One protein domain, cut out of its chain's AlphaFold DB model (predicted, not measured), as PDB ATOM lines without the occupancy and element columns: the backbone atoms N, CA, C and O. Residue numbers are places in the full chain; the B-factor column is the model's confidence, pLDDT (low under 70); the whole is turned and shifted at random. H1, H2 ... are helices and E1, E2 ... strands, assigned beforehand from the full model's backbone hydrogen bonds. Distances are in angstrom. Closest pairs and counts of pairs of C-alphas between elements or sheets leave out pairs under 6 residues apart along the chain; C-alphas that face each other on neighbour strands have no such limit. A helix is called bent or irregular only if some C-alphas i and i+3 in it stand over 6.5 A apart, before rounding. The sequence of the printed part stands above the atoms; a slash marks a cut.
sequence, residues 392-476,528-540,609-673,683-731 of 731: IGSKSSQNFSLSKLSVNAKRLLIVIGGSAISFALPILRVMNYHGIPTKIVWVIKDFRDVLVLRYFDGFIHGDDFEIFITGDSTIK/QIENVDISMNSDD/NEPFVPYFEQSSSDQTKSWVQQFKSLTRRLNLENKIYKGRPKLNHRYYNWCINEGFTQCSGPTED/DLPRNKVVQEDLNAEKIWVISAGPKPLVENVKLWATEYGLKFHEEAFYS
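This is residues 392 to 476, 528 to 540, 609 to 673 and 683 to 731 of the 731 residues of the protein "Putative ferric-chelate reductase" of Candida albicans (strain SC5314 / ATCC MYA-2876) (UniProt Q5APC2). A twisted sheet of six parallel strands is the middle layer, with H1 and H2 over one face and H4 and H5 over the other. H3 packs on H2 away from the sheet, and the small hairpin of E1 and E2 lies farthest from the middle. The printed part has 212 residues, with five named helices and nine named strands in the order E1 E2 E3 H1 E4 H2 E5 H3 E6 H4 E7 E8 H5 E9. The class is mixed, with under half of the residues in named elements; the whole is compact, with a radius of gyration of the C-alphas of 18.0 A and spans of 56 by 50 by 37 A.

Start at the sheet, whose parallel strands run E6 (residues 644 to 646), E5 (465 to 469), E4 (438 to 444), E3 (411 to 417), E8 (699 to 704) and E9 (723 to 726). Look for N 645 and O 467, N 466 and O 440, N 441 and O 414, N 702 and O 413, and N 725 and O 701, each pair 2.8 A apart, within hydrogen-bond range. On one face H1, residues 418 to 433, runs along the strands at a height of 8.8 A, over E3 and only just over E4, on which 3 of its C-alphas fall. On the same face H2, residues 447 to 456, is over E4 at 10.5 A. H2 touches residues 627 to 634 of H3 (622 to 637), the same way at a steep tilt of 53 degrees; the closest C-alphas, Leu 451 and Phe 631, are 6.4 A apart. On the opposite face H4, residues 653 to 660, is over E3 at 9.8 A, and H5, residues 707 to 719, over E8 and E9 at 8.1 A. E3 H1 E4, E4 H2 E5 and E8 H5 E9 are strand-helix-strand units, parallel neighbour strands with a helix between, with right-handed crossovers. E1 (392 to 394) and E2 (405 to 407) form an antiparallel hairpin, N 393 to O 406 2.9 A; E7 (670 to 672) pairs with no named strand. In H3, H4 and H5 every O i to N i+4 pair is within hydrogen-bond range, in H1 7 of 12, in H2 0 of 6 but 7 of 7 O i to N i+3 pairs.

Find C-alpha 392, where E1 begins, at (18.215, 19.112, -15.140). H1 starts at C-alpha 418, (4.040, 18.591, 4.035), and is 24.8 A long; it is only just irregular, C-alphas 418 and 421 being 6.8 A apart. H3 measures 22.0 A and E3 20.2 A.

The farthest C-alphas, Lys 395 and Ser 619, are 58.4 A apart. Cuts leave gaps of 22.3 A (476 to 528), 15.5 A (540 to 609) and 10.0 A (673 to 683). Of the links printed whole, none is long. The printed part's mean pLDDT is 77.9; 55 residues are under 70, among them 683 to 697.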
ATOM      1  N   ILE A 392      18.630  17.965 -14.319       81.11
ATOM      2  CA  ILE A 392      18.215  19.112 -15.140       81.11
ATOM      3  C   ILE A 392      19.416  20.035 -15.338       81.11
ATOM      4  O   ILE A 392      19.892  20.678 -14.405       81.11
ATOM      5  N   GLY A 393      19.881  20.121 -16.580       76.49
ATOM      6  CA  GLY A 393      20.825  21.138 -17.031       76.49
ATOM      7  C   GLY A 393      20.107  22.267 -17.767       76.49
ATOM      8  O   GLY A 393      19.028  22.065 -18.320       76.49
ATOM      9  N   SER A 394      20.719  23.448 -17.819       74.44
ATOM     10  CA  SER A 394      20.290  24.514 -18.729       74.44
ATOM     11  C   SER A 394      21.326  24.700 -19.828       74.44
ATOM     12  O   SER A 394      22.512  24.867 -19.541       74.44
ATOM     13  N   LYS A 395      20.883  24.721 -21.091       64.08
ATOM     14  CA  LYS A 395      21.745  25.065 -22.235       64.08
ATOM     15  C   LYS A 395      22.055  26.568 -22.315       64.08
ATOM     16  O   LYS A 395      22.920  26.968 -23.084       64.08
ATOM     17  N   SER A 396      21.348  27.410 -21.552       61.96
ATOM     18  CA  SER A 396      21.506  28.869 -21.567       61.96
ATOM     19  C   SER A 396      21.575  29.438 -20.150       61.96
ATOM     20  O   SER A 396      20.737  29.139 -19.303       61.96
ATOM     21  N   SER A 397      22.571  30.283 -19.890       62.19
ATOM     22  CA  SER A 397      22.814  30.868 -18.568       62.19
ATOM     23  C   SER A 397      21.956  32.095 -18.251       62.19
ATOM     24  O   SER A 397      21.919  32.509 -17.096       62.19
ATOM     25  N   GLN A 398      21.301  32.704 -19.246       68.11
ATOM     26  CA  GLN A 398      20.744  34.052 -19.089       68.11
ATOM     27  C   GLN A 398      19.227  34.081 -18.889       68.11
ATOM     28  O   GLN A 398      18.762  34.833 -18.042       68.11
ATOM     29  N   ASN A 399      18.462  33.253 -19.610       74.52
ATOM     30  CA  ASN A 399      16.998  33.273 -19.551       74.52
ATOM     31  C   ASN A 399      16.429  31.864 -19.371       74.52
ATOM     32  O   ASN A 399      16.699  30.972 -20.181       74.52
ATOM     33  N   PHE A 400      15.603  31.693 -18.337       82.17
ATOM     34  CA  PHE A 400      14.841  30.470 -18.119       82.17
ATOM     35  C   PHE A 400      13.863  30.236 -19.272       82.17
ATOM     36  O   PHE A 400      13.101  31.124 -19.653       82.17
ATOM     37  N   SER A 401      13.877  29.029 -19.823       84.52
ATOM     38  CA  SER A 401      12.927  28.584 -20.835       84.52
ATOM     39  C   SER A 401      12.833  27.068 -20.762       84.52
ATOM     40  O   SER A 401      13.871  26.405 -20.802       84.52
ATOM     41  N   LEU A 402      11.614  26.526 -20.666       85.57
ATOM     42  CA  LEU A 402      11.403  25.083 -20.521       85.57
ATOM     43  C   LEU A 402      12.048  24.302 -21.676       85.57
ATOM     44  O   LEU A 402      12.743  23.325 -21.437       85.57
ATOM     45  N   SER A 403      11.928  24.790 -22.915       83.41
ATOM     46  CA  SER A 403      12.498  24.136 -24.104       83.41
ATOM     47  C   SER A 403      14.028  24.076 -24.121       83.41
ATOM     48  O   SER A 403      14.611  23.261 -24.836       83.41
ATOM     49  N   LYS A 404      14.701  24.932 -23.343       83.49
ATOM     50  CA  LYS A 404      16.170  24.991 -23.259       83.49
ATOM     51  C   LYS A 404      16.742  24.140 -22.126       83.49
ATOM     52  O   LYS A 404      17.970  24.033 -22.022       83.49
ATOM     53  N   LEU A 405      15.889  23.554 -21.289       85.21
ATOM     54  CA  LEU A 405      16.311  22.633 -20.244       85.21
ATOM     55  C   LEU A 405      16.652  21.275 -20.867       85.21
ATOM     56  O   LEU A 405      15.931  20.745 -21.708       85.21
ATOM     57  N   SER A 406      17.797  20.718 -20.482       84.15
ATOM     58  CA  SER A 406      18.194  19.358 -20.840       84.15
ATOM     59  C   SER A 406      17.908  18.443 -19.658       84.15
ATOM     60  O   SER A 406      18.570  18.569 -18.623       84.15
ATOM     61  N   VAL A 407      16.956  17.526 -19.813       86.20
ATOM     62  CA  VAL A 407      16.605  16.556 -18.772       86.20
ATOM     63  C   VAL A 407      17.268  15.211 -19.060       86.20
ATOM     64  O   VAL A 407      17.083  14.634 -20.128       86.20
ATOM     65  N   ASN A 408      18.055  14.709 -18.111       85.60
ATOM     66  CA  ASN A 408      18.695  13.395 -18.159       85.60
ATOM     67  C   ASN A 408      18.032  12.440 -17.152       85.60
ATOM     68  O   ASN A 408      18.653  11.985 -16.187       85.60
ATOM     69  N   ALA A 409      16.742  12.189 -17.365       85.72
ATOM     70  CA  ALA A 409      15.935  11.246 -16.604       85.72
ATOM     71  C   ALA A 409      14.978  10.521 -17.557       85.72
ATOM     72  O   ALA A 409      14.432  11.140 -18.465       85.72
ATOM     73  N   LYS A 410      14.797   9.212 -17.362       86.02
ATOM     74  CA  LYS A 410      13.771   8.421 -18.065       86.02
ATOM     75  C   LYS A 410      12.465   8.344 -17.272       86.02
ATOM     76  O   LYS A 410      11.398   8.354 -17.867       86.02
ATOM     77  N   ARG A 411      12.563   8.248 -15.944       89.08
ATOM     78  CA  ARG A 411      11.442   8.193 -14.993       89.08
ATOM     79  C   ARG A 411      11.831   8.903 -13.708       89.08
ATOM     80  O   ARG A 411      13.011   8.888 -13.332       89.08
ATOM     81  N   LEU A 412      10.842   9.496 -13.046       92.07
ATOM     82  CA  LEU A 412      11.054  10.262 -11.828       92.07
ATOM     83  C   LEU A 412      10.058   9.894 -10.722       92.07
ATOM     84  O   LEU A 412       8.866  10.145 -10.846       92.07
ATOM     85  N   LEU A 413      10.556   9.372  -9.601       93.33
ATOM     86  CA  LEU A 413       9.770   9.205  -8.376       93.33
ATOM     87  C   LEU A 413      10.081  10.358  -7.419       93.33
ATOM     88  O   LEU A 413      11.237  10.557  -7.063       93.33
ATOM     89  N   ILE A 414       9.081  11.109  -6.974       94.32
ATOM     90  CA  ILE A 414       9.234  12.200  -6.010       94.32
ATOM     91  C   ILE A 414       8.503  11.823  -4.721       94.32
ATOM     92  O   ILE A 414       7.295  11.635  -4.733       94.32
ATOM     93  N   VAL A 415       9.207  11.760  -3.593       93.57
ATOM     94  CA  VAL A 415       8.613  11.495  -2.274       93.57
ATOM     95  C   VAL A 415       8.759  12.726  -1.389       93.57
ATOM     96  O   VAL A 415       9.869  13.075  -0.974       93.57
ATOM     97  N   ILE A 416       7.645  13.391  -1.094       93.18
ATOM     98  CA  ILE A 416       7.621  14.675  -0.389       93.18
ATOM     99  C   ILE A 416       6.755  14.662   0.870       93.18
ATOM    100  O   ILE A 416       5.737  13.980   0.927       93.18
ATOM    101  N   GLY A 417       7.137  15.473   1.861       89.57
ATOM    102  CA  GLY A 417       6.375  15.693   3.096       89.57
ATOM    103  C   GLY A 417       5.889  17.138   3.265       89.57
ATOM    104  O   GLY A 417       6.658  18.091   3.087       89.57
ATOM    105  N   GLY A 418       4.615  17.314   3.613       87.79
ATOM    106  CA  GLY A 418       4.040  18.591   4.035       87.79
ATOM    107  C   GLY A 418       4.166  19.689   2.975       87.79
ATOM    108  O   GLY A 418       3.786  19.505   1.818       87.79
ATOM    109  N   SER A 419       4.730  20.844   3.348       89.29
ATOM    110  CA  SER A 419       4.894  21.991   2.439       89.29
ATOM    111  C   SER A 419       5.962  21.796   1.360       89.29
ATOM    112  O   SER A 419       6.070  22.642   0.480       89.29
ATOM    113  N   ALA A 420       6.736  20.701   1.390       90.09
ATOM    114  CA  ALA A 420       7.754  20.411   0.378       90.09
ATOM    115  C   ALA A 420       7.169  20.179  -1.030       90.09
ATOM    116  O   ALA A 420       7.909  20.144  -2.013       90.09
ATOM    117  N   ILE A 421       5.839  20.117  -1.160       92.80
ATOM    118  CA  ILE A 421       5.152  20.182  -2.452       92.80
ATOM    119  C   ILE A 421       5.520  21.420  -3.280       92.80
ATOM    120  O   ILE A 421       5.524  21.356  -4.508       92.80
ATOM    121  N   SER A 422       5.943  22.511  -2.629       92.44
ATOM    122  CA  SER A 422       6.486  23.690  -3.308       92.44
ATOM    123  C   SER A 422       7.686  23.386  -4.210       92.44
ATOM    124  O   SER A 422       7.910  24.100  -5.180       92.44
ATOM    125  N   PHE A 423       8.464  22.349  -3.885       91.98
ATOM    126  CA  PHE A 423       9.619  21.911  -4.671       91.98
ATOM    127  C   PHE A 423       9.236  20.912  -5.768       91.98
ATOM    128  O   PHE A 423       9.797  20.956  -6.860       91.98
ATOM    129  N   ALA A 424       8.254  20.044  -5.513       93.17
ATOM    130  CA  ALA A 424       7.834  19.015  -6.463       93.17
ATOM    131  C   ALA A 424       7.055  19.580  -7.659       93.17
ATOM    132  O   ALA A 424       7.323  19.199  -8.793       93.17
ATOM    133  N   LEU A 425       6.130  20.518  -7.429       94.32
ATOM    134  CA  LEU A 425       5.274  21.098  -8.474       94.32
ATOM    135  C   LEU A 425       6.035  21.733  -9.660       94.32
ATOM    136  O   LEU A 425       5.699  21.413 -10.803       94.32
ATOM    137  N   PRO A 426       7.056  22.595  -9.465       93.52
ATOM    138  CA  PRO A 426       7.818  23.135 -10.591       93.52
ATOM    139  C   PRO A 426       8.608  22.051 -11.337       93.52
ATOM    140  O   PRO A 426       8.802  22.171 -12.542       93.52
ATOM    141  N   ILE A 427       9.049  20.986 -10.656       92.88
ATOM    142  CA  ILE A 427       9.742  19.857 -11.294       92.88
ATOM    143  C   ILE A 427       8.755  19.028 -12.120       92.88
ATOM    144  O   ILE A 427       9.052  18.743 -13.276       92.88
ATOM    145  N   LEU A 428       7.575  18.716 -11.573       93.88
ATOM    146  CA  LEU A 428       6.497  18.022 -12.282       93.88
ATOM    147  C   LEU A 428       6.153  18.739 -13.584       93.88
ATOM    148  O   LEU A 428       6.123  18.124 -14.642       93.88
ATOM    149  N   ARG A 429       5.990  20.065 -13.533       93.08
ATOM    150  CA  ARG A 429       5.693  20.862 -14.727       93.08
ATOM    151  C   ARG A 429       6.793  20.759 -15.795       93.08
ATOM    152  O   ARG A 429       6.477  20.724 -16.981       93.08
ATOM    153  N   VAL A 430       8.073  20.695 -15.403       92.83
ATOM    154  CA  VAL A 430       9.180  20.449 -16.348       92.83
ATOM    155  C   VAL A 430       9.120  19.028 -16.912       92.83
ATOM    156  O   VAL A 430       9.288  18.857 -18.115       92.83
ATOM    157  N   MET A 431       8.855  18.018 -16.085       92.44
ATOM    158  CA  MET A 431       8.776  16.626 -16.546       92.44
ATOM    159  C   MET A 431       7.617  16.397 -17.510       92.44
ATOM    160  O   MET A 431       7.831  15.816 -18.571       92.44
ATOM    161  N   ASN A 432       6.439  16.939 -17.195       91.63
ATOM    162  CA  ASN A 432       5.253  16.852 -18.045       91.63
ATOM    163  C   ASN A 432       5.506  17.540 -19.396       91.63
ATOM    164  O   ASN A 432       5.155  16.994 -20.437       91.63
ATOM    165  N   TYR A 433       6.222  18.675 -19.414       91.06
ATOM    166  CA  TYR A 433       6.630  19.337 -20.660       91.06
ATOM    167  C   TYR A 433       7.582  18.488 -21.524       91.06
ATOM    168  O   TYR A 433       7.502  18.527 -22.749       91.06
ATOM    169  N   HIS A 434       8.484  17.718 -20.907       90.46
ATOM    170  CA  HIS A 434       9.421  16.836 -21.613       90.46
ATOM    171  C   HIS A 434       8.886  15.411 -21.850       90.46
ATOM    172  O   HIS A 434       9.622  14.585 -22.389       90.46
ATOM    173  N   GLY A 435       7.643  15.110 -21.457       88.53
ATOM    174  CA  GLY A 435       7.041  13.781 -21.604       88.53
ATOM    175  C   GLY A 435       7.682  12.699 -20.727       88.53
ATOM    176  O   GLY A 435       7.686  11.531 -21.104       88.53
ATOM    177  N   ILE A 436       8.266  13.072 -19.582       89.10
ATOM    178  CA  ILE A 436       8.924  12.135 -18.661       89.10
ATOM    179  C   ILE A 436       7.920  11.673 -17.595       89.10
ATOM    180  O   ILE A 436       7.465  12.506 -16.804       89.10
ATOM    181  N   PRO A 437       7.616  10.363 -17.496       89.94
ATOM    182  CA  PRO A 437       6.710   9.839 -16.481       89.94
ATOM    183  C   PRO A 437       7.197  10.164 -15.067       89.94
ATOM    184  O   PRO A 437       8.322   9.815 -14.682       89.94
ATOM    185  N   THR A 438       6.337  10.825 -14.294       91.71
ATOM    186  CA  THR A 438       6.634  11.277 -12.934       91.71
ATOM    187  C   THR A 438       5.557  10.804 -11.972       91.71
ATOM    188  O   THR A 438       4.376  10.930 -12.259       91.71
ATOM    189  N   LYS A 439       5.964  10.278 -10.815       91.75
ATOM    190  CA  LYS A 439       5.063   9.875  -9.729       91.75
ATOM    191  C   LYS A 439       5.434  10.622  -8.462       91.75
ATOM    192  O   LYS A 439       6.598  10.628  -8.071       91.75
ATOM    193  N   ILE A 440       4.457  11.235  -7.813       93.95
ATOM    194  CA  ILE A 440       4.604  12.009  -6.587       93.95
ATOM    195  C   ILE A 440       3.890  11.281  -5.456       93.95
ATOM    196  O   ILE A 440       2.669  11.203  -5.428       93.95
ATOM    197  N   VAL A 441       4.658  10.802  -4.486       93.13
ATOM    198  CA  VAL A 441       4.152  10.313  -3.204       93.13
ATOM    199  C   VAL A 441       4.184  11.477  -2.220       93.13
ATOM    200  O   VAL A 441       5.261  11.934  -1.825       93.13
ATOM    201  N   TRP A 442       3.015  11.985  -1.839       93.70
ATOM    202  CA  TRP A 442       2.892  13.148  -0.964       93.70
ATOM    203  C   TRP A 442       2.328  12.778   0.401       93.70
ATOM    204  O   TRP A 442       1.185  12.355   0.520       93.70
ATOM    205  N   VAL A 443       3.131  12.968   1.445       92.11
ATOM    206  CA  VAL A 443       2.754  12.688   2.832       92.11
ATOM    207  C   VAL A 443       2.334  13.980   3.519       92.11
ATOM    208  O   VAL A 443       3.125  14.916   3.636       92.11
ATOM    209  N   ILE A 444       1.103  14.028   4.013       90.36
ATOM    210  CA  ILE A 444       0.543  15.172   4.733       90.36
ATOM    211  C   ILE A 444      -0.072  14.739   6.060       90.36
ATOM    212  O   ILE A 444      -0.445  13.584   6.274       90.36
ATOM    213  N   LYS A 445      -0.158  15.684   6.996       86.25
ATOM    214  CA  LYS A 445      -0.834  15.471   8.280       86.25
ATOM    215  C   LYS A 445      -2.319  15.798   8.183       86.25
ATOM    216  O   LYS A 445      -3.140  15.033   8.659       86.25
ATOM    217  N   ASP A 446      -2.656  16.926   7.571       87.20
ATOM    218  CA  ASP A 446      -4.017  17.448   7.504       87.20
ATOM    219  C   ASP A 446      -4.535  17.363   6.069       87.20
ATOM    220  O   ASP A 446      -3.913  17.901   5.155       87.20
ATOM    221  N   PHE A 447      -5.675  16.706   5.859       89.84
ATOM    222  CA  PHE A 447      -6.245  16.523   4.523       89.84
ATOM    223  C   PHE A 447      -6.618  17.848   3.844       89.84
ATOM    224  O   PHE A 447      -6.631  17.937   2.616       89.84
ATOM    225  N   ARG A 448      -6.875  18.909   4.624       90.04
ATOM    226  CA  ARG A 448      -7.199  20.244   4.095       90.04
ATOM    227  C   ARG A 448      -6.036  20.855   3.318       90.04
ATOM    228  O   ARG A 448      -6.254  21.723   2.478       90.04
ATOM    229  N   ASP A 449      -4.809  20.395   3.553       90.90
ATOM    230  CA  ASP A 449      -3.627  20.869   2.835       90.90
ATOM    231  C   ASP A 449      -3.655  20.480   1.344       90.90
ATOM    232  O   ASP A 449      -3.064  21.187   0.525       90.90
ATOM    233  N   VAL A 450      -4.419  19.443   0.956       92.06
ATOM    234  CA  VAL A 450      -4.629  19.036  -0.452       92.06
ATOM    235  C   VAL A 450      -5.245  20.156  -1.292       92.06
ATOM    236  O   VAL A 450      -4.987  20.252  -2.492       92.06
ATOM    237  N   LEU A 451      -5.987  21.074  -0.667       92.33
ATOM    238  CA  LEU A 451      -6.661  22.183  -1.348       92.33
ATOM    239  C   LEU A 451      -5.701  23.139  -2.061       92.33
ATOM    240  O   LEU A 451      -6.111  23.867  -2.967       92.33
ATOM    241  N   VAL A 452      -4.409  23.091  -1.728       92.43
ATOM    242  CA  VAL A 452      -3.368  23.837  -2.441       92.43
ATOM    243  C   VAL A 452      -3.283  23.468  -3.922       92.43
ATOM    244  O   VAL A 452      -2.948  24.327  -4.739       92.43
ATOM    245  N   LEU A 453      -3.647  22.234  -4.290       92.46
ATOM    246  CA  LEU A 453      -3.616  21.761  -5.676       92.46
ATOM    247  C   LEU A 453      -4.613  22.508  -6.574       92.46
ATOM    248  O   LEU A 453      -4.374  22.627  -7.774       92.46
ATOM    249  N   ARG A 454      -5.671  23.109  -6.006       91.21
ATOM    250  CA  ARG A 454      -6.665  23.904  -6.751       91.21
ATOM    251  C   ARG A 454      -6.037  25.028  -7.581       91.21
ATOM    252  O   ARG A 454      -6.543  25.359  -8.646       91.21
ATOM    253  N   TYR A 455      -4.941  25.610  -7.102       89.90
ATOM    254  CA  TYR A 455      -4.265  26.749  -7.734       89.90
ATOM    255  C   TYR A 455      -3.297  26.357  -8.859       89.90
ATOM    256  O   TYR A 455      -2.761  27.236  -9.542       89.90
ATOM    257  N   PHE A 456      -3.049  25.060  -9.026       89.63
ATOM    258  CA  PHE A 456      -2.120  24.486 -10.002       89.63
ATOM    259  C   PHE A 456      -2.836  23.574 -10.998       89.63
ATOM    260  O   PHE A 456      -2.212  22.745 -11.656       89.63
ATOM    261  N   ASP A 457      -4.145  23.758 -11.112       78.37
ATOM    262  CA  ASP A 457      -4.967  23.066 -12.081       78.37
ATOM    263  C   ASP A 457      -4.516  23.379 -13.519       78.37
ATOM    264  O   ASP A 457      -4.127  24.509 -13.826       78.37
ATOM    265  N   GLY A 458      -4.525  22.362 -14.379       82.32
ATOM    266  CA  GLY A 458      -4.133  22.458 -15.790       82.32
ATOM    267  C   GLY A 458      -2.835  21.746 -16.189       82.32
ATOM    268  O   GLY A 458      -2.641  21.504 -17.373       82.32
ATOM    269  N   PHE A 459      -1.956  21.380 -15.248       86.66
ATOM    270  CA  PHE A 459      -0.775  20.537 -15.544       86.66
ATOM    271  C   PHE A 459      -0.617  19.339 -14.601       86.66
ATOM    272  O   PHE A 459       0.385  18.633 -14.683       86.66
ATOM    273  N   ILE A 460      -1.572  19.145 -13.689       87.03
ATOM    274  CA  ILE A 460      -1.636  17.997 -12.790       87.03
ATOM    275  C   ILE A 460      -2.505  16.939 -13.460       87.03
ATOM    276  O   ILE A 460      -3.668  17.210 -13.757       87.03
ATOM    277  N   HIS A 461      -1.961  15.743 -13.659       82.80
ATOM    278  CA  HIS A 461      -2.743  14.586 -14.070       82.80
ATOM    279  C   HIS A 461      -3.051  13.713 -12.853       82.80
ATOM    280  O   HIS A 461      -2.256  13.626 -11.916       82.80
ATOM    281  N   GLY A 462      -4.209  13.049 -12.858       75.36
ATOM    282  CA  GLY A 462      -4.616  12.202 -11.737       75.36
ATOM    283  C   GLY A 462      -3.613  11.082 -11.450       75.36
ATOM    284  O   GLY A 462      -3.451  10.674 -10.306       75.36
ATOM    285  N   ASP A 463      -2.916  10.559 -12.462       80.78
ATOM    286  CA  ASP A 463      -1.905   9.494 -12.319       80.78
ATOM    287  C   ASP A 463      -0.585   9.956 -11.688       80.78
ATOM    288  O   ASP A 463       0.185   9.120 -11.206       80.78
ATOM    289  N   ASP A 464      -0.356  11.270 -11.618       85.36
ATOM    290  CA  ASP A 464       0.894  11.838 -11.120       85.36
ATOM    291  C   ASP A 464       1.011  11.734  -9.591       85.36
ATOM    292  O   ASP A 464       2.123  11.784  -9.074       85.36
ATOM    293  N   PHE A 465      -0.095  11.603  -8.845       89.98
ATOM    294  CA  PHE A 465      -0.107  11.728  -7.379       89.98
ATOM    295  C   PHE A 465      -0.600  10.470  -6.650       89.98
ATOM    296  O   PHE A 465      -1.600   9.866  -7.013       89.98
ATOM    297  N   GLU A 466       0.059  10.148  -5.539       90.42
ATOM    298  CA  GLU A 466      -0.461   9.319  -4.448       90.42
ATOM    299  C   GLU A 466      -0.311  10.100  -3.140       90.42
ATOM    300  O   GLU A 466       0.798  10.472  -2.750       90.42
ATOM    301  N   ILE A 467      -1.425  10.384  -2.467       91.55
ATOM    302  CA  ILE A 467      -1.449  11.233  -1.272       91.55
ATOM    303  C   ILE A 467      -1.690  10.360  -0.044       91.55
ATOM    304  O   ILE A 467      -2.647   9.599   0.004       91.55
ATOM    305  N   PHE A 468      -0.844  10.495   0.971       91.44
ATOM    306  CA  PHE A 468      -0.935   9.768   2.232       91.44
ATOM    307  C   PHE A 468      -1.227  10.741   3.371       91.44
ATOM    308  O   PHE A 468      -0.450  11.666   3.622       91.44
ATOM    309  N   ILE A 469      -2.345  10.535   4.064       90.29
ATOM    310  CA  ILE A 469      -2.804  11.388   5.161       90.29
ATOM    311  C   ILE A 469      -2.600  10.661   6.487       90.29
ATOM    312  O   ILE A 469      -3.186   9.612   6.743       90.29
ATOM    313  N   THR A 470      -1.768  11.242   7.350       86.28
ATOM    314  CA  THR A 470      -1.389  10.658   8.650       86.28
ATOM    315  C   THR A 470      -2.225  11.152   9.833       86.28
ATOM    316  O   THR A 470      -2.136  10.566  10.909       86.28
ATOM    317  N   GLY A 471      -2.983  12.240   9.672       81.17
ATOM    318  CA  GLY A 471      -3.833  12.796  10.725       81.17
ATOM    319  C   GLY A 471      -5.216  12.155  10.806       81.17
ATOM    320  O   GLY A 471      -5.582  11.300   9.999       81.17
ATOM    321  N   ASP A 472      -5.983  12.601  11.800       77.96
ATOM    322  CA  ASP A 472      -7.332  12.107  12.057       77.96
ATOM    323  C   ASP A 472      -8.293  12.468  10.916       77.96
ATOM    324  O   ASP A 472      -8.259  13.568  10.361       77.96
ATOM    325  N   SER A 473      -9.192  11.540  10.597       73.37
ATOM    326  CA  SER A 473     -10.258  11.727   9.609       73.37
ATOM    327  C   SER A 473     -11.421  12.586  10.126       73.37
ATOM    328  O   SER A 473     -12.142  13.167   9.319       73.37
ATOM    329  N   THR A 474     -11.590  12.688  11.453       68.92
ATOM    330  CA  THR A 474     -12.575  13.565  12.108       68.92
ATOM    331  C   THR A 474     -12.044  14.983  12.260       68.92
ATOM    332  O   THR A 474     -11.040  15.197  12.947       68.92
ATOM    333  N   ILE A 475     -12.776  15.977  11.754       68.56
ATOM    334  CA  ILE A 475     -12.574  17.362  12.192       68.56
ATOM    335  C   ILE A 475     -13.283  17.536  13.539       68.56
ATOM    336  O   ILE A 475     -14.480  17.792  13.587       68.56
ATOM    337  N   LYS A 476     -12.550  17.405  14.650       57.83
ATOM    338  CA  LYS A 476     -13.080  17.771  15.971       57.83
ATOM    339  C   LYS A 476     -13.104  19.290  16.100       57.83
ATOM    340  O   LYS A 476     -12.064  19.922  16.299       57.83
ATOM    341  N   GLN A 528       8.217  15.880  12.770       50.50
ATOM    342  CA  GLN A 528       8.807  14.539  12.952       50.50
ATOM    343  C   GLN A 528       7.852  13.378  12.624       50.50
ATOM    344  O   GLN A 528       8.280  12.226  12.660       50.50
ATOM    345  N   ILE A 529       6.580  13.666  12.332       56.11
ATOM    346  CA  ILE A 529       5.518  12.656  12.193       56.11
ATOM    347  C   ILE A 529       5.330  12.195  10.733       56.11
ATOM    348  O   ILE A 529       4.814  11.101  10.504       56.11
ATOM    349  N   GLU A 530       5.812  12.958   9.749       58.33
ATOM    350  CA  GLU A 530       5.672  12.660   8.311       58.33
ATOM    351  C   GLU A 530       6.771  11.690   7.816       58.33
ATOM    352  O   GLU A 530       7.435  11.968   6.828       58.33
ATOM    353  N   ASN A 531       7.039  10.584   8.518       63.79
ATOM    354  CA  ASN A 531       8.077   9.618   8.119       63.79
ATOM    355  C   ASN A 531       7.509   8.536   7.185       63.79
ATOM    356  O   ASN A 531       6.325   8.217   7.252       63.79
ATOM    357  N   VAL A 532       8.368   7.963   6.342       63.03
ATOM    358  CA  VAL A 532       8.035   6.903   5.372       63.03
ATOM    359  C   VAL A 532       8.595   5.577   5.867       63.03
ATOM    360  O   VAL A 532       9.743   5.549   6.309       63.03
ATOM    361  N   ASP A 533       7.828   4.494   5.777       73.13
ATOM    362  CA  ASP A 533       8.294   3.165   6.178       73.13
ATOM    363  C   ASP A 533       8.945   2.446   4.980       73.13
ATOM    364  O   ASP A 533       8.540   2.627   3.831       73.13
ATOM    365  N   ILE A 534       9.983   1.645   5.233       62.19
ATOM    366  CA  ILE A 534      10.704   0.872   4.206       62.19
ATOM    367  C   ILE A 534      10.334  -0.598   4.383       62.19
ATOM    368  O   ILE A 534      10.550  -1.152   5.460       62.19
ATOM    369  N   SER A 535       9.812  -1.238   3.338       61.87
ATOM    370  CA  SER A 535       9.561  -2.684   3.323       61.87
ATOM    371  C   SER A 535      10.299  -3.329   2.153       61.87
ATOM    372  O   SER A 535      10.228  -2.846   1.027       61.87
ATOM    373  N   MET A 536      11.028  -4.411   2.417       53.34
ATOM    374  CA  MET A 536      11.883  -5.080   1.424       53.34
ATOM    375  C   MET A 536      11.473  -6.531   1.143       53.34
ATOM    376  O   MET A 536      12.239  -7.254   0.516       53.34
ATOM    377  N   ASN A 537      10.304  -6.970   1.611       51.63
ATOM    378  CA  ASN A 537       9.909  -8.370   1.492       51.63
ATOM    379  C   ASN A 537       9.513  -8.661   0.038       51.63
ATOM    380  O   ASN A 537       8.516  -8.131  -0.443       51.63
ATOM    381  N   SER A 538      10.329  -9.461  -0.652       46.81
ATOM    382  CA  SER A 538       9.989 -10.072  -1.941       46.81
ATOM    383  C   SER A 538       8.978 -11.206  -1.775       46.81
ATOM    384  O   SER A 538       8.184 -11.445  -2.674       46.81
ATOM    385  N   ASP A 539       8.971 -11.851  -0.607       43.01
ATOM    386  CA  ASP A 539       8.329 -13.160  -0.459       43.01
ATOM    387  C   ASP A 539       6.945 -13.059   0.206       43.01
ATOM    388  O   ASP A 539       6.067 -13.874  -0.054       43.01
ATOM    389  N   ASP A 540       6.692 -11.997   0.984       41.98
ATOM    390  CA  ASP A 540       5.372 -11.777   1.594       41.98
ATOM    391  C   ASP A 540       4.325 -11.290   0.581       41.98
ATOM    392  O   ASP A 540       3.137 -11.427   0.846       41.98
ATOM    393  N   ASN A 609      -3.285  -0.351   0.848       69.06
ATOM    394  CA  ASN A 609      -3.408   0.979   1.445       69.06
ATOM    395  C   ASN A 609      -4.893   1.305   1.690       69.06
ATOM    396  O   ASN A 609      -5.681   1.333   0.745       69.06
ATOM    397  N   GLU A 610      -5.270   1.576   2.942       76.18
ATOM    398  CA  GLU A 610      -6.640   1.956   3.317       76.18
ATOM    399  C   GLU A 610      -6.997   3.309   2.665       76.18
ATOM    400  O   GLU A 610      -6.241   4.271   2.847       76.18
ATOM    401  N   PRO A 611      -8.104   3.430   1.906       81.96
ATOM    402  CA  PRO A 611      -8.517   4.707   1.329       81.96
ATOM    403  C   PRO A 611      -8.876   5.710   2.432       81.96
ATOM    404  O   PRO A 611      -9.471   5.361   3.452       81.96
ATOM    405  N   PHE A 612      -8.517   6.980   2.244       84.20
ATOM    406  CA  PHE A 612      -8.858   8.039   3.192       84.20
ATOM    407  C   PHE A 612     -10.160   8.731   2.789       84.20
ATOM    408  O   PHE A 612     -10.227   9.386   1.750       84.20
ATOM    409  N   VAL A 613     -11.171   8.667   3.658       81.88
ATOM    410  CA  VAL A 613     -12.437   9.389   3.485       81.88
ATOM    411  C   VAL A 613     -12.637  10.341   4.670       81.88
ATOM    412  O   VAL A 613     -12.803   9.872   5.798       81.88
ATOM    413  N   PRO A 614     -12.617  11.674   4.466       81.89
ATOM    414  CA  PRO A 614     -12.907  12.619   5.539       81.89
ATOM    415  C   PRO A 614     -14.405  12.631   5.860       81.89
ATOM    416  O   PRO A 614     -15.246  12.685   4.956       81.89
ATOM    417  N   TYR A 615     -14.734  12.649   7.151       78.63
ATOM    418  CA  TYR A 615     -16.101  12.770   7.655       78.63
ATOM    419  C   TYR A 615     -16.206  13.902   8.681       78.63
ATOM    420  O   TYR A 615     -15.232  14.279   9.338       78.63
ATOM    421  N   PHE A 616     -17.401  14.474   8.782       76.45
ATOM    422  CA  PHE A 616     -17.749  15.512   9.748       76.45
ATOM    423  C   PHE A 616     -18.906  15.014  10.617       76.45
ATOM    424  O   PHE A 616     -19.758  14.266  10.139       76.45
ATOM    425  N   GLU A 617     -18.940  15.414  11.885       72.53
ATOM    426  CA  GLU A 617     -20.091  15.156  12.757       72.53
ATOM    427  C   GLU A 617     -21.244  16.089  12.365       72.53
ATOM    428  O   GLU A 617     -21.007  17.221  11.941       72.53
ATOM    429  N   GLN A 618     -22.495  15.652  12.521       69.26
ATOM    430  CA  GLN A 618     -23.678  16.436  12.129       69.26
ATOM    431  C   GLN A 618     -23.766  17.798  12.852       69.26
ATOM    432  O   GLN A 618     -24.326  18.751  12.308       69.26
ATOM    433  N   SER A 619     -23.122  17.906  14.019       67.97
ATOM    434  CA  SER A 619     -22.927  19.108  14.844       67.97
ATOM    435  C   SER A 619     -21.809  20.058  14.372       67.97
ATOM    436  O   SER A 619     -21.615  21.103  14.985       67.97
ATOM    437  N   SER A 620     -21.060  19.722  13.316       69.82
ATOM    438  CA  SER A 620     -19.924  20.532  12.844       69.82
ATOM    439  C   SER A 620     -20.384  21.820  12.151       69.82
ATOM    440  O   SER A 620     -21.371  21.816  11.409       69.82
ATOM    441  N   SER A 621     -19.627  22.905  12.316       78.25
ATOM    442  CA  SER A 621     -19.875  24.205  11.698       78.25
ATOM    443  C   SER A 621     -19.871  24.139  10.173       78.25
ATOM    444  O   SER A 621     -19.230  23.286   9.543       78.25
ATOM    445  N   ASP A 622     -20.537  25.119   9.565       82.15
ATOM    446  CA  ASP A 622     -20.603  25.272   8.111       82.15
ATOM    447  C   ASP A 622     -19.215  25.407   7.475       82.15
ATOM    448  O   ASP A 622     -18.996  24.961   6.347       82.15
ATOM    449  N   GLN A 623     -18.232  25.938   8.212       81.72
ATOM    450  CA  GLN A 623     -16.855  26.016   7.737       81.72
ATOM    451  C   GLN A 623     -16.242  24.619   7.562       81.72
ATOM    452  O   GLN A 623     -15.575  24.354   6.562       81.72
ATOM    453  N   THR A 624     -16.476  23.708   8.507       79.70
ATOM    454  CA  THR A 624     -15.995  22.321   8.437       79.70
ATOM    455  C   THR A 624     -16.673  21.546   7.315       79.70
ATOM    456  O   THR A 624     -15.988  20.874   6.539       79.70
ATOM    457  N   LYS A 625     -17.992  21.711   7.158       83.55
ATOM    458  CA  LYS A 625     -18.742  21.141   6.028       83.55
ATOM    459  C   LYS A 625     -18.180  21.636   4.692       83.55
ATOM    460  O   LYS A 625     -17.899  20.827   3.807       83.55
ATOM    461  N   SER A 626     -17.908  22.939   4.588       86.77
ATOM    462  CA  SER A 626     -17.299  23.548   3.403       86.77
ATOM    463  C   SER A 626     -15.922  22.959   3.084       86.77
ATOM    464  O   SER A 626     -15.657  22.634   1.928       86.77
ATOM    465  N   TRP A 627     -15.050  22.744   4.077       86.54
ATOM    466  CA  TRP A 627     -13.732  22.134   3.849       86.54
ATOM    467  C   TRP A 627     -13.825  20.717   3.274       86.54
ATOM    468  O   TRP A 627     -13.089  20.385   2.344       86.54
ATOM    469  N   VAL A 628     -14.731  19.889   3.800       86.53
ATOM    470  CA  VAL A 628     -14.930  18.513   3.319       86.53
ATOM    471  C   VAL A 628     -15.517  18.507   1.904       86.53
ATOM    472  O   VAL A 628     -15.062  17.741   1.056       86.53
ATOM    473  N   GLN A 629     -16.480  19.384   1.611       88.34
ATOM    474  CA  GLN A 629     -17.052  19.532   0.268       88.34
ATOM    475  C   GLN A 629     -16.023  20.041  -0.753       88.34
ATOM    476  O   GLN A 629     -15.924  19.509  -1.860       88.34
ATOM    477  N   GLN A 630     -15.216  21.041  -0.385       89.70
ATOM    478  CA  GLN A 630     -14.126  21.549  -1.222       89.70
ATOM    479  C   GLN A 630     -13.070  20.476  -1.493       89.70
ATOM    480  O   GLN A 630     -12.573  20.376  -2.611       89.70
ATOM    481  N   PHE A 631     -12.748  19.657  -0.491       90.08
ATOM    482  CA  PHE A 631     -11.844  18.526  -0.665       90.08
ATOM    483  C   PHE A 631     -12.420  17.524  -1.669       90.08
ATOM    484  O   PHE A 631     -11.780  17.272  -2.683       90.08
ATOM    485  N   LYS A 632     -13.650  17.036  -1.447       89.18
ATOM    486  CA  LYS A 632     -14.305  16.058  -2.333       89.18
ATOM    487  C   LYS A 632     -14.407  16.574  -3.771       89.18
ATOM    488  O   LYS A 632     -14.011  15.884  -4.700       89.18
ATOM    489  N   SER A 633     -14.887  17.803  -3.962       90.10
ATOM    490  CA  SER A 633     -15.003  18.411  -5.298       90.10
ATOM    491  C   SER A 633     -13.653  18.552  -6.004       90.10
ATOM    492  O   SER A 633     -13.557  18.279  -7.199       90.10
ATOM    493  N   LEU A 634     -12.591  18.924  -5.281       89.98
ATOM    494  CA  LEU A 634     -11.252  19.025  -5.852       89.98
ATOM    495  C   LEU A 634     -10.687  17.655  -6.240       89.98
ATOM    496  O   LEU A 634     -10.095  17.536  -7.311       89.98
ATOM    497  N   THR A 635     -10.858  16.640  -5.391       87.95
ATOM    498  CA  THR A 635     -10.346  15.289  -5.657       87.95
ATOM    499  C   THR A 635     -11.056  14.642  -6.836       87.95
ATOM    500  O   THR A 635     -10.376  14.000  -7.635       87.95
ATOM    501  N   ARG A 636     -12.366  14.889  -6.999       87.61
ATOM    502  CA  ARG A 636     -13.124  14.502  -8.202       87.61
ATOM    503  C   ARG A 636     -12.551  15.158  -9.443       87.61
ATOM    504  O   ARG A 636     -12.149  14.500 -10.389       87.61
ATOM    505  N   ARG A 637     -12.435  16.485  -9.398       88.15
ATOM    506  CA  ARG A 637     -12.002  17.302 -10.534       88.15
ATOM    507  C   ARG A 637     -10.591  16.967 -11.028       88.15
ATOM    508  O   ARG A 637     -10.304  17.166 -12.199       88.15
ATOM    509  N   LEU A 638      -9.711  16.504 -10.139       87.16
ATOM    510  CA  LEU A 638      -8.334  16.118 -10.466       87.16
ATOM    511  C   LEU A 638      -8.156  14.603 -10.700       87.16
ATOM    512  O   LEU A 638      -7.022  14.167 -10.879       87.16
ATOM    513  N   ASN A 639      -9.229  13.797 -10.681       85.86
ATOM    514  CA  ASN A 639      -9.184  12.328 -10.768       85.86
ATOM    515  C   ASN A 639      -8.246  11.685  -9.721       85.86
ATOM    516  O   ASN A 639      -7.451  10.789 -10.023       85.86
ATOM    517  N   LEU A 640      -8.318  12.176  -8.478       84.53
ATOM    518  CA  LEU A 640      -7.503  11.729  -7.340       84.53
ATOM    519  C   LEU A 640      -8.281  10.895  -6.314       84.53
ATOM    520  O   LEU A 640      -7.671  10.440  -5.351       84.53
ATOM    521  N   GLU A 641      -9.591  10.686  -6.482       78.57
ATOM    522  CA  GLU A 641     -10.455  10.033  -5.477       78.57
ATOM    523  C   GLU A 641      -9.910   8.675  -4.995       78.57
ATOM    524  O   GLU A 641      -9.835   8.444  -3.791       78.57
ATOM    525  N   ASN A 642      -9.406   7.838  -5.908       75.59
ATOM    526  CA  ASN A 642      -8.887   6.499  -5.585       75.59
ATOM    527  C   ASN A 642      -7.380   6.471  -5.248       75.59
ATOM    528  O   ASN A 642      -6.771   5.403  -5.170       75.59
ATOM    529  N   LYS A 643      -6.755   7.641  -5.058       83.23
ATOM    530  CA  LYS A 643      -5.299   7.804  -4.859       83.23
ATOM    531  C   LYS A 643      -4.937   8.518  -3.560       83.23
ATOM    532  O   LYS A 643      -3.810   8.994  -3.396       83.23
ATOM    533  N   ILE A 644      -5.892   8.602  -2.637       87.03
ATOM    534  CA  ILE A 644      -5.688   9.180  -1.313       87.03
ATOM    535  C   ILE A 644      -5.841   8.081  -0.271       87.03
ATOM    536  O   ILE A 644      -6.905   7.485  -0.121       87.03
ATOM    537  N   TYR A 645      -4.767   7.840   0.468       88.29
ATOM    538  CA  TYR A 645      -4.655   6.757   1.429       88.29
ATOM    539  C   TYR A 645      -4.435   7.286   2.841       88.29
ATOM    540  O   TYR A 645      -3.864   8.356   3.064       88.29
ATOM    541  N   LYS A 646      -4.877   6.508   3.817       85.89
ATOM    542  CA  LYS A 646      -4.685   6.765   5.236       85.89
ATOM    543  C   LYS A 646      -3.374   6.144   5.708       85.89
ATOM    544  O   LYS A 646      -3.005   5.040   5.318       85.89
ATOM    545  N   GLY A 647      -2.678   6.848   6.593       83.57
ATOM    546  CA  GLY A 647      -1.438   6.389   7.206       83.57
ATOM    547  C   GLY A 647      -0.185   6.848   6.463       83.57
ATOM    548  O   GLY A 647      -0.143   7.929   5.877       83.57
ATOM    549  N   ARG A 648       0.881   6.054   6.577       83.13
ATOM    550  CA  ARG A 648       2.203   6.351   6.010       83.13
ATOM    551  C   ARG A 648       2.446   5.474   4.787       83.13
ATOM    552  O   ARG A 648       2.082   4.298   4.826       83.13
ATOM    553  N   PRO A 649       3.097   5.995   3.737       85.10
ATOM    554  CA  PRO A 649       3.482   5.158   2.616       85.10
ATOM    555  C   PRO A 649       4.543   4.149   3.054       85.10
ATOM    556  O   PRO A 649       5.469   4.483   3.804       85.10
ATOM    557  N   LYS A 650       4.421   2.928   2.535       82.36
ATOM    558  CA  LYS A 650       5.467   1.908   2.584       82.36
ATOM    559  C   LYS A 650       6.160   1.872   1.231       82.36
ATOM    560  O   LYS A 650       5.535   1.530   0.230       82.36
ATOM    561  N   LEU A 651       7.439   2.233   1.184       83.28
ATOM    562  CA  LEU A 651       8.237   2.072  -0.029       83.28
ATOM    563  C   LEU A 651       8.640   0.600  -0.163       83.28
ATOM    564  O   LEU A 651       9.623   0.162   0.435       83.28
ATOM    565  N   ASN A 652       7.843  -0.150  -0.922       77.29
ATOM    566  CA  ASN A 652       8.013  -1.571  -1.221       77.29
ATOM    567  C   ASN A 652       8.523  -1.815  -2.654       77.29
ATOM    568  O   ASN A 652       8.870  -0.882  -3.390       77.29
ATOM    569  N   HIS A 653       8.571  -3.089  -3.050       72.56
ATOM    570  CA  HIS A 653       8.980  -3.528  -4.386       72.56
ATOM    571  C   HIS A 653       8.075  -2.965  -5.498       72.56
ATOM    572  O   HIS A 653       8.523  -2.736  -6.617       72.56
ATOM    573  N   ARG A 654       6.821  -2.621  -5.189       77.30
ATOM    574  CA  ARG A 654       5.883  -1.979  -6.119       77.30
ATOM    575  C   ARG A 654       6.400  -0.662  -6.706       77.30
ATOM    576  O   ARG A 654       6.324  -0.462  -7.918       77.30
ATOM    577  N   TYR A 655       6.937   0.233  -5.873       84.21
ATOM    578  CA  TYR A 655       7.517   1.494  -6.354       84.21
ATOM    579  C   TYR A 655       8.799   1.252  -7.157       84.21
ATOM    580  O   TYR A 655       9.075   1.973  -8.112       84.21
ATOM    581  N   TYR A 656       9.554   0.207  -6.811       82.59
ATOM    582  CA  TYR A 656      10.729  -0.215  -7.569       82.59
ATOM    583  C   TYR A 656      10.347  -0.748  -8.961       82.59
ATOM    584  O   TYR A 656      10.929  -0.329  -9.960       82.59
ATOM    585  N   ASN A 657       9.303  -1.572  -9.047       78.74
ATOM    586  CA  ASN A 657       8.737  -2.040 -10.309       78.74
ATOM    587  C   ASN A 657       8.224  -0.882 -11.164       78.74
ATOM    588  O   ASN A 657       8.512  -0.839 -12.356       78.74
ATOM    589  N   TRP A 658       7.532   0.098 -10.576       82.56
ATOM    590  CA  TRP A 658       7.127   1.305 -11.304       82.56
ATOM    591  C   TRP A 658       8.331   2.084 -11.855       82.56
ATOM    592  O   TRP A 658       8.286   2.623 -12.963       82.56
ATOM    593  N   CYS A 659       9.429   2.126 -11.101       83.70
ATOM    594  CA  CYS A 659      10.666   2.753 -11.537       83.70
ATOM    595  C   CYS A 659      11.305   2.040 -12.744       83.70
ATOM    596  O   CYS A 659      11.789   2.734 -13.636       83.70
ATOM    597  N   ILE A 660      11.317   0.701 -12.782       79.61
ATOM    598  CA  ILE A 660      12.079  -0.095 -13.770       79.61
ATOM    599  C   ILE A 660      11.256  -0.577 -14.966       79.61
ATOM    600  O   ILE A 660      11.804  -0.719 -16.054       79.61
ATOM    601  N   ASN A 661       9.962  -0.822 -14.805       70.78
ATOM    602  CA  ASN A 661       9.161  -1.461 -15.844       70.78
ATOM    603  C   ASN A 661       8.474  -0.394 -16.715       70.78
ATOM    604  O   ASN A 661       7.600   0.349 -16.251       70.78
ATOM    605  N   GLU A 662       8.868  -0.291 -17.991       62.69
ATOM    606  CA  GLU A 662       8.184   0.577 -18.958       62.69
ATOM    607  C   GLU A 662       6.756   0.061 -19.232       62.69
ATOM    608  O   GLU A 662       6.522  -1.134 -19.310       62.69
ATOM    609  N   GLY A 663       5.752   0.940 -19.309       56.23
ATOM    610  CA  GLY A 663       4.347   0.519 -19.462       56.23
ATOM    611  C   GLY A 663       3.689  -0.080 -18.209       56.23
ATOM    612  O   GLY A 663       2.483  -0.310 -18.224       56.23
ATOM    613  N   PHE A 664       4.423  -0.262 -17.105       53.56
ATOM    614  CA  PHE A 664       3.810  -0.592 -15.819       53.56
ATOM    615  C   PHE A 664       3.082   0.640 -15.269       53.56
ATOM    616  O   PHE A 664       3.679   1.518 -14.634       53.56
ATOM    617  N   THR A 665       1.784   0.731 -15.548       53.06
ATOM    618  CA  THR A 665       0.879   1.638 -14.852       53.06
ATOM    619  C   THR A 665       0.652   1.045 -13.469       53.06
ATOM    620  O   THR A 665      -0.018   0.032 -13.290       53.06
ATOM    621  N   GLN A 666       1.305   1.631 -12.463       53.30
ATOM    622  CA  GLN A 666       1.069   1.257 -11.074       53.30
ATOM    623  C   GLN A 666      -0.365   1.635 -10.754       53.30
ATOM    624  O   GLN A 666      -0.659   2.786 -10.438       53.30
ATOM    625  N   CYS A 667      -1.242   0.660 -10.838       52.70
ATOM    626  CA  CYS A 667      -2.623   0.882 -10.554       52.70
ATOM    627  C   CYS A 667      -2.823   0.439  -9.085       52.70
ATOM    628  O   CYS A 667      -2.567  -0.704  -8.686       52.70
ATOM    629  N   SER A 668      -3.063   1.425  -8.220       51.80
ATOM    630  CA  SER A 668      -3.142   1.301  -6.759       51.80
ATOM    631  C   SER A 668      -4.597   1.439  -6.332       51.80
ATOM    632  O   SER A 668      -5.183   2.493  -6.543       51.80
ATOM    633  N   GLY A 669      -5.161   0.397  -5.718       55.92
ATOM    634  CA  GLY A 669      -6.577   0.376  -5.344       55.92
ATOM    635  C   GLY A 669      -7.498   0.048  -6.527       55.92
ATOM    636  O   GLY A 669      -7.020  -0.443  -7.551       55.92
ATOM    637  N   PRO A 670      -8.814   0.259  -6.378       54.21
ATOM    638  CA  PRO A 670      -9.766   0.048  -7.457       54.21
ATOM    639  C   PRO A 670      -9.623   1.146  -8.525       54.21
ATOM    640  O   PRO A 670      -9.504   2.335  -8.218       54.21
ATOM    641  N   THR A 671      -9.615   0.740  -9.788       58.34
ATOM    642  CA  THR A 671      -9.535   1.603 -10.973       58.34
ATOM    643  C   THR A 671     -10.820   1.516 -11.767       58.34
ATOM    644  O   THR A 671     -11.349   0.425 -11.926       58.34
ATOM    645  N   GLU A 672     -11.309   2.634 -12.294       63.89
ATOM    646  CA  GLU A 672     -12.445   2.604 -13.218       63.89
ATOM    647  C   GLU A 672     -12.022   2.012 -14.571       63.89
ATOM    648  O   GLU A 672     -10.973   2.377 -15.108       63.89
ATOM    649  N   ASP A 673     -12.814   1.077 -15.097       64.15
ATOM    650  CA  ASP A 673     -12.698   0.586 -16.470       64.15
ATOM    651  C   ASP A 673     -13.327   1.563 -17.479       64.15
ATOM    652  O   ASP A 673     -13.892   2.595 -17.115       64.15
ATOM    653  N   ASP A 683      -6.787  -7.079 -12.435       51.99
ATOM    654  CA  ASP A 683      -7.690  -7.566 -13.481       51.99
ATOM    655  C   ASP A 683      -7.555  -6.745 -14.773       51.99
ATOM    656  O   ASP A 683      -8.045  -7.147 -15.827       51.99
ATOM    657  N   LEU A 684      -6.828  -5.620 -14.726       56.03
ATOM    658  CA  LEU A 684      -6.399  -4.925 -15.932       56.03
ATOM    659  C   LEU A 684      -5.405  -5.816 -16.697       56.03
ATOM    660  O   LEU A 684      -4.451  -6.325 -16.093       56.03
ATOM    661  N   PRO A 685      -5.584  -6.008 -18.019       50.93
ATOM    662  CA  PRO A 685      -4.686  -6.830 -18.809       50.93
ATOM    663  C   PRO A 685      -3.262  -6.300 -18.654       50.93
ATOM    664  O   PRO A 685      -2.942  -5.183 -19.068       50.93
ATOM    665  N   ARG A 686      -2.389  -7.108 -18.037       51.98
ATOM    666  CA  ARG A 686      -0.954  -6.835 -18.000       51.98
ATOM    667  C   ARG A 686      -0.479  -6.842 -19.446       51.98
ATOM    668  O   ARG A 686      -0.223  -7.908 -20.009       51.98
ATOM    669  N   ASN A 687      -0.350  -5.665 -20.055       45.66
ATOM    670  CA  ASN A 687       0.464  -5.537 -21.253       45.66
ATOM    671  C   ASN A 687       1.802  -6.187 -20.911       45.66
ATOM    672  O   ASN A 687       2.383  -5.856 -19.878       45.66
ATOM    673  N   LYS A 688       2.226  -7.180 -21.706       38.84
ATOM    674  CA  LYS A 688       3.514  -7.855 -21.530       38.84
ATOM    675  C   LYS A 688       4.589  -6.776 -21.548       38.84
ATOM    676  O   LYS A 688       5.014  -6.342 -22.615       38.84
ATOM    677  N   VAL A 689       4.971  -6.304 -20.366       43.92
ATOM    678  CA  VAL A 689       6.053  -5.351 -20.219       43.92
ATOM    679  C   VAL A 689       7.296  -6.124 -20.592       43.92
ATOM    680  O   VAL A 689       7.688  -7.062 -19.896       43.92
ATOM    681  N   VAL A 690       7.872  -5.774 -21.737       40.27
ATOM    682  CA  VAL A 690       9.211  -6.224 -22.087       40.27
ATOM    683  C   VAL A 690      10.104  -5.747 -20.947       40.27
ATOM    684  O   VAL A 690      10.197  -4.545 -20.693       40.27
ATOM    685  N   GLN A 691      10.709  -6.693 -20.229       44.35
ATOM    686  CA  GLN A 691      11.824  -6.449 -19.319       44.35
ATOM    687  C   GLN A 691      13.020  -5.988 -20.167       44.35
ATOM    688  O   GLN A 691      13.999  -6.700 -20.357       44.35
ATOM    689  N   GLU A 692      12.927  -4.803 -20.763       46.29
ATOM    690  CA  GLU A 692      14.131  -4.076 -21.103       46.29
ATOM    691  C   GLU A 692      14.664  -3.578 -19.772       46.29
ATOM    692  O   GLU A 692      13.995  -2.788 -19.105       46.29
ATOM    693  N   ASP A 693      15.828  -4.088 -19.362       51.02
ATOM    694  CA  ASP A 693      16.576  -3.586 -18.215       51.02
ATOM    695  C   ASP A 693      16.767  -2.081 -18.403       51.02
ATOM    696  O   ASP A 693      17.719  -1.603 -19.036       51.02
ATOM    697  N   LEU A 694      15.818  -1.305 -17.882       56.99
ATOM    698  CA  LEU A 694      15.924   0.130 -17.843       56.99
ATOM    699  C   LEU A 694      17.209   0.408 -17.089       56.99
ATOM    700  O   LEU A 694      17.305   0.110 -15.900       56.99
ATOM    701  N   ASN A 695      18.202   0.960 -17.795       64.51
ATOM    702  CA  ASN A 695      19.464   1.366 -17.194       64.51
ATOM    703  C   ASN A 695      19.141   2.180 -15.938       64.51
ATOM    704  O   ASN A 695      18.762   3.352 -16.046       64.51
ATOM    705  N   ALA A 696      19.304   1.564 -14.760       69.36
ATOM    706  CA  ALA A 696      18.972   2.154 -13.461       69.36
ATOM    707  C   ALA A 696      19.661   3.517 -13.266       69.36
ATOM    708  O   ALA A 696      19.209   4.377 -12.515       69.36
ATOM    709  N   GLU A 697      20.719   3.759 -14.044       69.95
ATOM    710  CA  GLU A 697      21.425   5.023 -14.181       69.95
ATOM    711  C   GLU A 697      20.585   6.210 -14.696       69.95
ATOM    712  O   GLU A 697      21.034   7.349 -14.553       69.95
ATOM    713  N   LYS A 698      19.409   6.002 -15.301       78.87
ATOM    714  CA  LYS A 698      18.523   7.082 -15.787       78.87
ATOM    715  C   LYS A 698      17.248   7.256 -14.959       78.87
ATOM    716  O   LYS A 698      16.458   8.150 -15.268       78.87
ATOM    717  N   ILE A 699      17.041   6.439 -13.930       86.33
ATOM    718  CA  ILE A 699      15.894   6.556 -13.028       86.33
ATOM    719  C   ILE A 699      16.309   7.391 -11.820       86.33
ATOM    720  O   ILE A 699      17.317   7.096 -11.172       86.33
ATOM    721  N   TRP A 700      15.525   8.424 -11.519       90.74
ATOM    722  CA  TRP A 700      15.782   9.325 -10.402       90.74
ATOM    723  C   TRP A 700      14.695   9.220  -9.337       90.74
ATOM    724  O   TRP A 700      13.505   9.190  -9.639       90.74
ATOM    725  N   VAL A 701      15.124   9.214  -8.077       91.55
ATOM    726  CA  VAL A 701      14.273   9.325  -6.895       91.55
ATOM    727  C   VAL A 701      14.603  10.644  -6.206       91.55
ATOM    728  O   VAL A 701      15.743  10.860  -5.792       91.55
ATOM    729  N   ILE A 702      13.624  11.534  -6.089       92.47
ATOM    730  CA  ILE A 702      13.749  12.818  -5.402       92.47
ATOM    731  C   ILE A 702      13.050  12.748  -4.054       92.47
ATOM    732  O   ILE A 702      11.956  12.199  -3.954       92.47
ATOM    733  N   SER A 703      13.641  13.351  -3.023       91.27
ATOM    734  CA  SER A 703      12.944  13.535  -1.752       91.27
ATOM    735  C   SER A 703      13.148  14.910  -1.128       91.27
ATOM    736  O   SER A 703      14.243  15.474  -1.186       91.27
ATOM    737  N   ALA A 704      12.078  15.441  -0.531       89.04
ATOM    738  CA  ALA A 704      12.041  16.749   0.117       89.04
ATOM    739  C   ALA A 704      11.071  16.739   1.311       89.04
ATOM    740  O   ALA A 704      10.007  16.128   1.246       89.04
ATOM    741  N   GLY A 705      11.402  17.430   2.403       84.27
ATOM    742  CA  GLY A 705      10.554  17.484   3.600       84.27
ATOM    743  C   GLY A 705      11.307  17.138   4.885       84.27
ATOM    744  O   GLY A 705      12.487  17.478   5.022       84.27
ATOM    745  N   PRO A 706      10.645  16.517   5.877       80.16
ATOM    746  CA  PRO A 706      11.283  16.206   7.148       80.16
ATOM    747  C   PRO A 706      12.478  15.271   7.001       80.16
ATOM    748  O   PRO A 706      12.477  14.321   6.224       80.16
ATOM    749  N   LYS A 707      13.509  15.526   7.810       76.17
ATOM    750  CA  LYS A 707      14.777  14.793   7.755       76.17
ATOM    751  C   LYS A 707      14.619  13.261   7.782       76.17
ATOM    752  O   LYS A 707      15.302  12.627   6.985       76.17
ATOM    753  N   PRO A 708      13.761  12.650   8.626       77.02
ATOM    754  CA  PRO A 708      13.662  11.195   8.639       77.02
ATOM    755  C   PRO A 708      12.976  10.630   7.382       77.02
ATOM    756  O   PRO A 708      13.396   9.581   6.911       77.02
ATOM    757  N   LEU A 709      12.010  11.342   6.780       84.57
ATOM    758  CA  LEU A 709      11.445  10.982   5.469       84.57
ATOM    759  C   LEU A 709      12.540  10.922   4.405       84.57
ATOM    760  O   LEU A 709      12.709   9.901   3.746       84.57
ATOM    761  N   VAL A 710      13.336  11.986   4.298       85.07
ATOM    762  CA  VAL A 710      14.410  12.082   3.299       85.07
ATOM    763  C   VAL A 710      15.472  11.001   3.520       85.07
ATOM    764  O   VAL A 710      15.950  10.397   2.562       85.07
ATOM    765  N   GLU A 711      15.833  10.724   4.778       80.66
ATOM    766  CA  GLU A 711      16.793   9.670   5.130       80.66
ATOM    767  C   GLU A 711      16.277   8.269   4.763       80.66
ATOM    768  O   GLU A 711      17.051   7.472   4.227       80.66
ATOM    769  N   ASN A 712      14.987   7.989   4.971       84.91
ATOM    770  CA  ASN A 712      14.382   6.700   4.633       84.91
ATOM    771  C   ASN A 712      14.269   6.496   3.114       84.91
ATOM    772  O   ASN A 712      14.659   5.450   2.600       84.91
ATOM    773  N   VAL A 713      13.832   7.516   2.368       88.58
ATOM    774  CA  VAL A 713      13.763   7.449   0.895       88.58
ATOM    775  C   VAL A 713      15.161   7.290   0.292       88.58
ATOM    776  O   VAL A 713      15.362   6.507  -0.636       88.58
ATOM    777  N   LYS A 714      16.158   7.995   0.844       85.51
ATOM    778  CA  LYS A 714      17.560   7.867   0.434       85.51
ATOM    779  C   LYS A 714      18.090   6.456   0.635       85.51
ATOM    780  O   LYS A 714      18.826   5.965  -0.223       85.51
ATOM    781  N   LEU A 715      17.762   5.837   1.770       81.38
ATOM    782  CA  LEU A 715      18.148   4.460   2.054       81.38
ATOM    783  C   LEU A 715      17.544   3.520   1.013       81.38
ATOM    784  O   LEU A 715      18.304   2.848   0.323       81.38
ATOM    785  N   TRP A 716      16.221   3.569   0.848       85.72
ATOM    786  CA  TRP A 716      15.490   2.745  -0.112       85.72
ATOM    787  C   TRP A 716      16.079   2.876  -1.525       85.72
ATOM    788  O   TRP A 716      16.505   1.891  -2.122       85.72
ATOM    789  N   ALA A 717      16.248   4.101  -2.031       85.69
ATOM    790  CA  ALA A 717      16.822   4.323  -3.359       85.69
ATOM    791  C   ALA A 717      18.256   3.768  -3.493       85.69
ATOM    792  O   ALA A 717      18.601   3.179  -4.518       85.69
ATOM    793  N   THR A 718      19.088   3.911  -2.451       80.66
ATOM    794  CA  THR A 718      20.472   3.403  -2.448       80.66
ATOM    795  C   THR A 718      20.522   1.871  -2.431       80.66
ATOM    796  O   THR A 718      21.382   1.286  -3.088       80.66
ATOM    797  N   GLU A 719      19.618   1.222  -1.695       76.37
ATOM    798  CA  GLU A 719      19.518  -0.240  -1.597       76.37
ATOM    799  C   GLU A 719      19.098  -0.880  -2.926       76.37
ATOM    800  O   GLU A 719      19.670  -1.896  -3.328       76.37
ATOM    801  N   TYR A 720      18.179  -0.234  -3.647       77.71
ATOM    802  CA  TYR A 720      17.717  -0.655  -4.972       77.71
ATOM    803  C   TYR A 720      18.624  -0.198  -6.133       77.71
ATOM    804  O   TYR A 720      18.381  -0.549  -7.286       77.71
ATOM    805  N   GLY A 721      19.695   0.555  -5.851       74.96
ATOM    806  CA  GLY A 721      20.650   1.025  -6.862       74.96
ATOM    807  C   GLY A 721      20.126   2.149  -7.766       74.96
ATOM    808  O   GLY A 721      20.720   2.411  -8.812       74.96
ATOM    809  N   LEU A 722      19.044   2.819  -7.367       83.02
ATOM    810  CA  LEU A 722      18.469   3.967  -8.068       83.02
ATOM    811  C   LEU A 722      19.269   5.241  -7.761       83.02
ATOM    812  O   LEU A 722      19.854   5.387  -6.683       83.02
ATOM    813  N   LYS A 723      19.284   6.209  -8.688       84.45
ATOM    814  CA  LYS A 723      19.899   7.514  -8.408       84.45
ATOM    815  C   LYS A 723      18.998   8.323  -7.487       84.45
ATOM    816  O   LYS A 723      17.821   8.514  -7.767       84.45
ATOM    817  N   PHE A 724      19.569   8.848  -6.410       83.99
ATOM    818  CA  PHE A 724      18.838   9.639  -5.427       83.99
ATOM    819  C   PHE A 724      19.258  11.112  -5.450       83.99
ATOM    820  O   PHE A 724      20.447  11.436  -5.509       83.99
ATOM    821  N   HIS A 725      18.279  12.007  -5.338       83.37
ATOM    822  CA  HIS A 725      18.480  13.439  -5.187       83.37
ATOM    823  C   HIS A 725      17.639  13.991  -4.025       83.37
ATOM    824  O   HIS A 725      16.416  13.939  -4.026       83.37
ATOM    825  N   GLU A 726      18.300  14.547  -3.019       80.52
ATOM    826  CA  GLU A 726      17.646  15.306  -1.949       80.52
ATOM    827  C   GLU A 726      17.488  16.762  -2.390       80.52
ATOM    828  O   GLU A 726      18.389  17.285  -3.050       80.52
ATOM    829  N   GLU A 727      16.385  17.416  -2.007       69.84
ATOM    830  CA  GLU A 727      16.199  18.860  -2.206       69.84
ATOM    831  C   GLU A 727      17.436  19.632  -1.725       69.84
ATOM    832  O   GLU A 727      17.748  19.730  -0.537       69.84
ATOM    833  N   ALA A 728      18.177  20.169  -2.690       51.56
ATOM    834  CA  ALA A 728      19.474  20.776  -2.467       51.56
ATOM    835  C   ALA A 728      19.581  22.036  -3.333       51.56
ATOM    836  O   ALA A 728      19.754  21.962  -4.546       51.56
ATOM    837  N   PHE A 729      19.471  23.219  -2.729       45.86
ATOM    838  CA  PHE A 729      19.376  24.468  -3.493       45.86
ATOM    839  C   PHE A 729      20.739  25.071  -3.857       45.86
ATOM    840  O   PHE A 729      21.323  25.530  -2.888       45.86
ATOM    841  N   TYR A 730      21.228  25.131  -5.121       29.66
ATOM    842  CA  TYR A 730      22.514  25.745  -5.550       29.66
ATOM    843  C   TYR A 730      22.950  26.892  -4.647       29.66
ATOM    844  O   TYR A 730      22.146  27.719  -4.205       29.66
ATOM    845  N   SER A 731      24.261  26.906  -4.387       32.89
ATOM    846  CA  SER A 731      24.828  27.927  -3.530       32.89
ATOM    847  C   SER A 731      24.440  29.291  -4.024       32.89
ATOM    848  O   SER A 731      24.811  29.559  -5.185       32.89
TER     849      SER A 731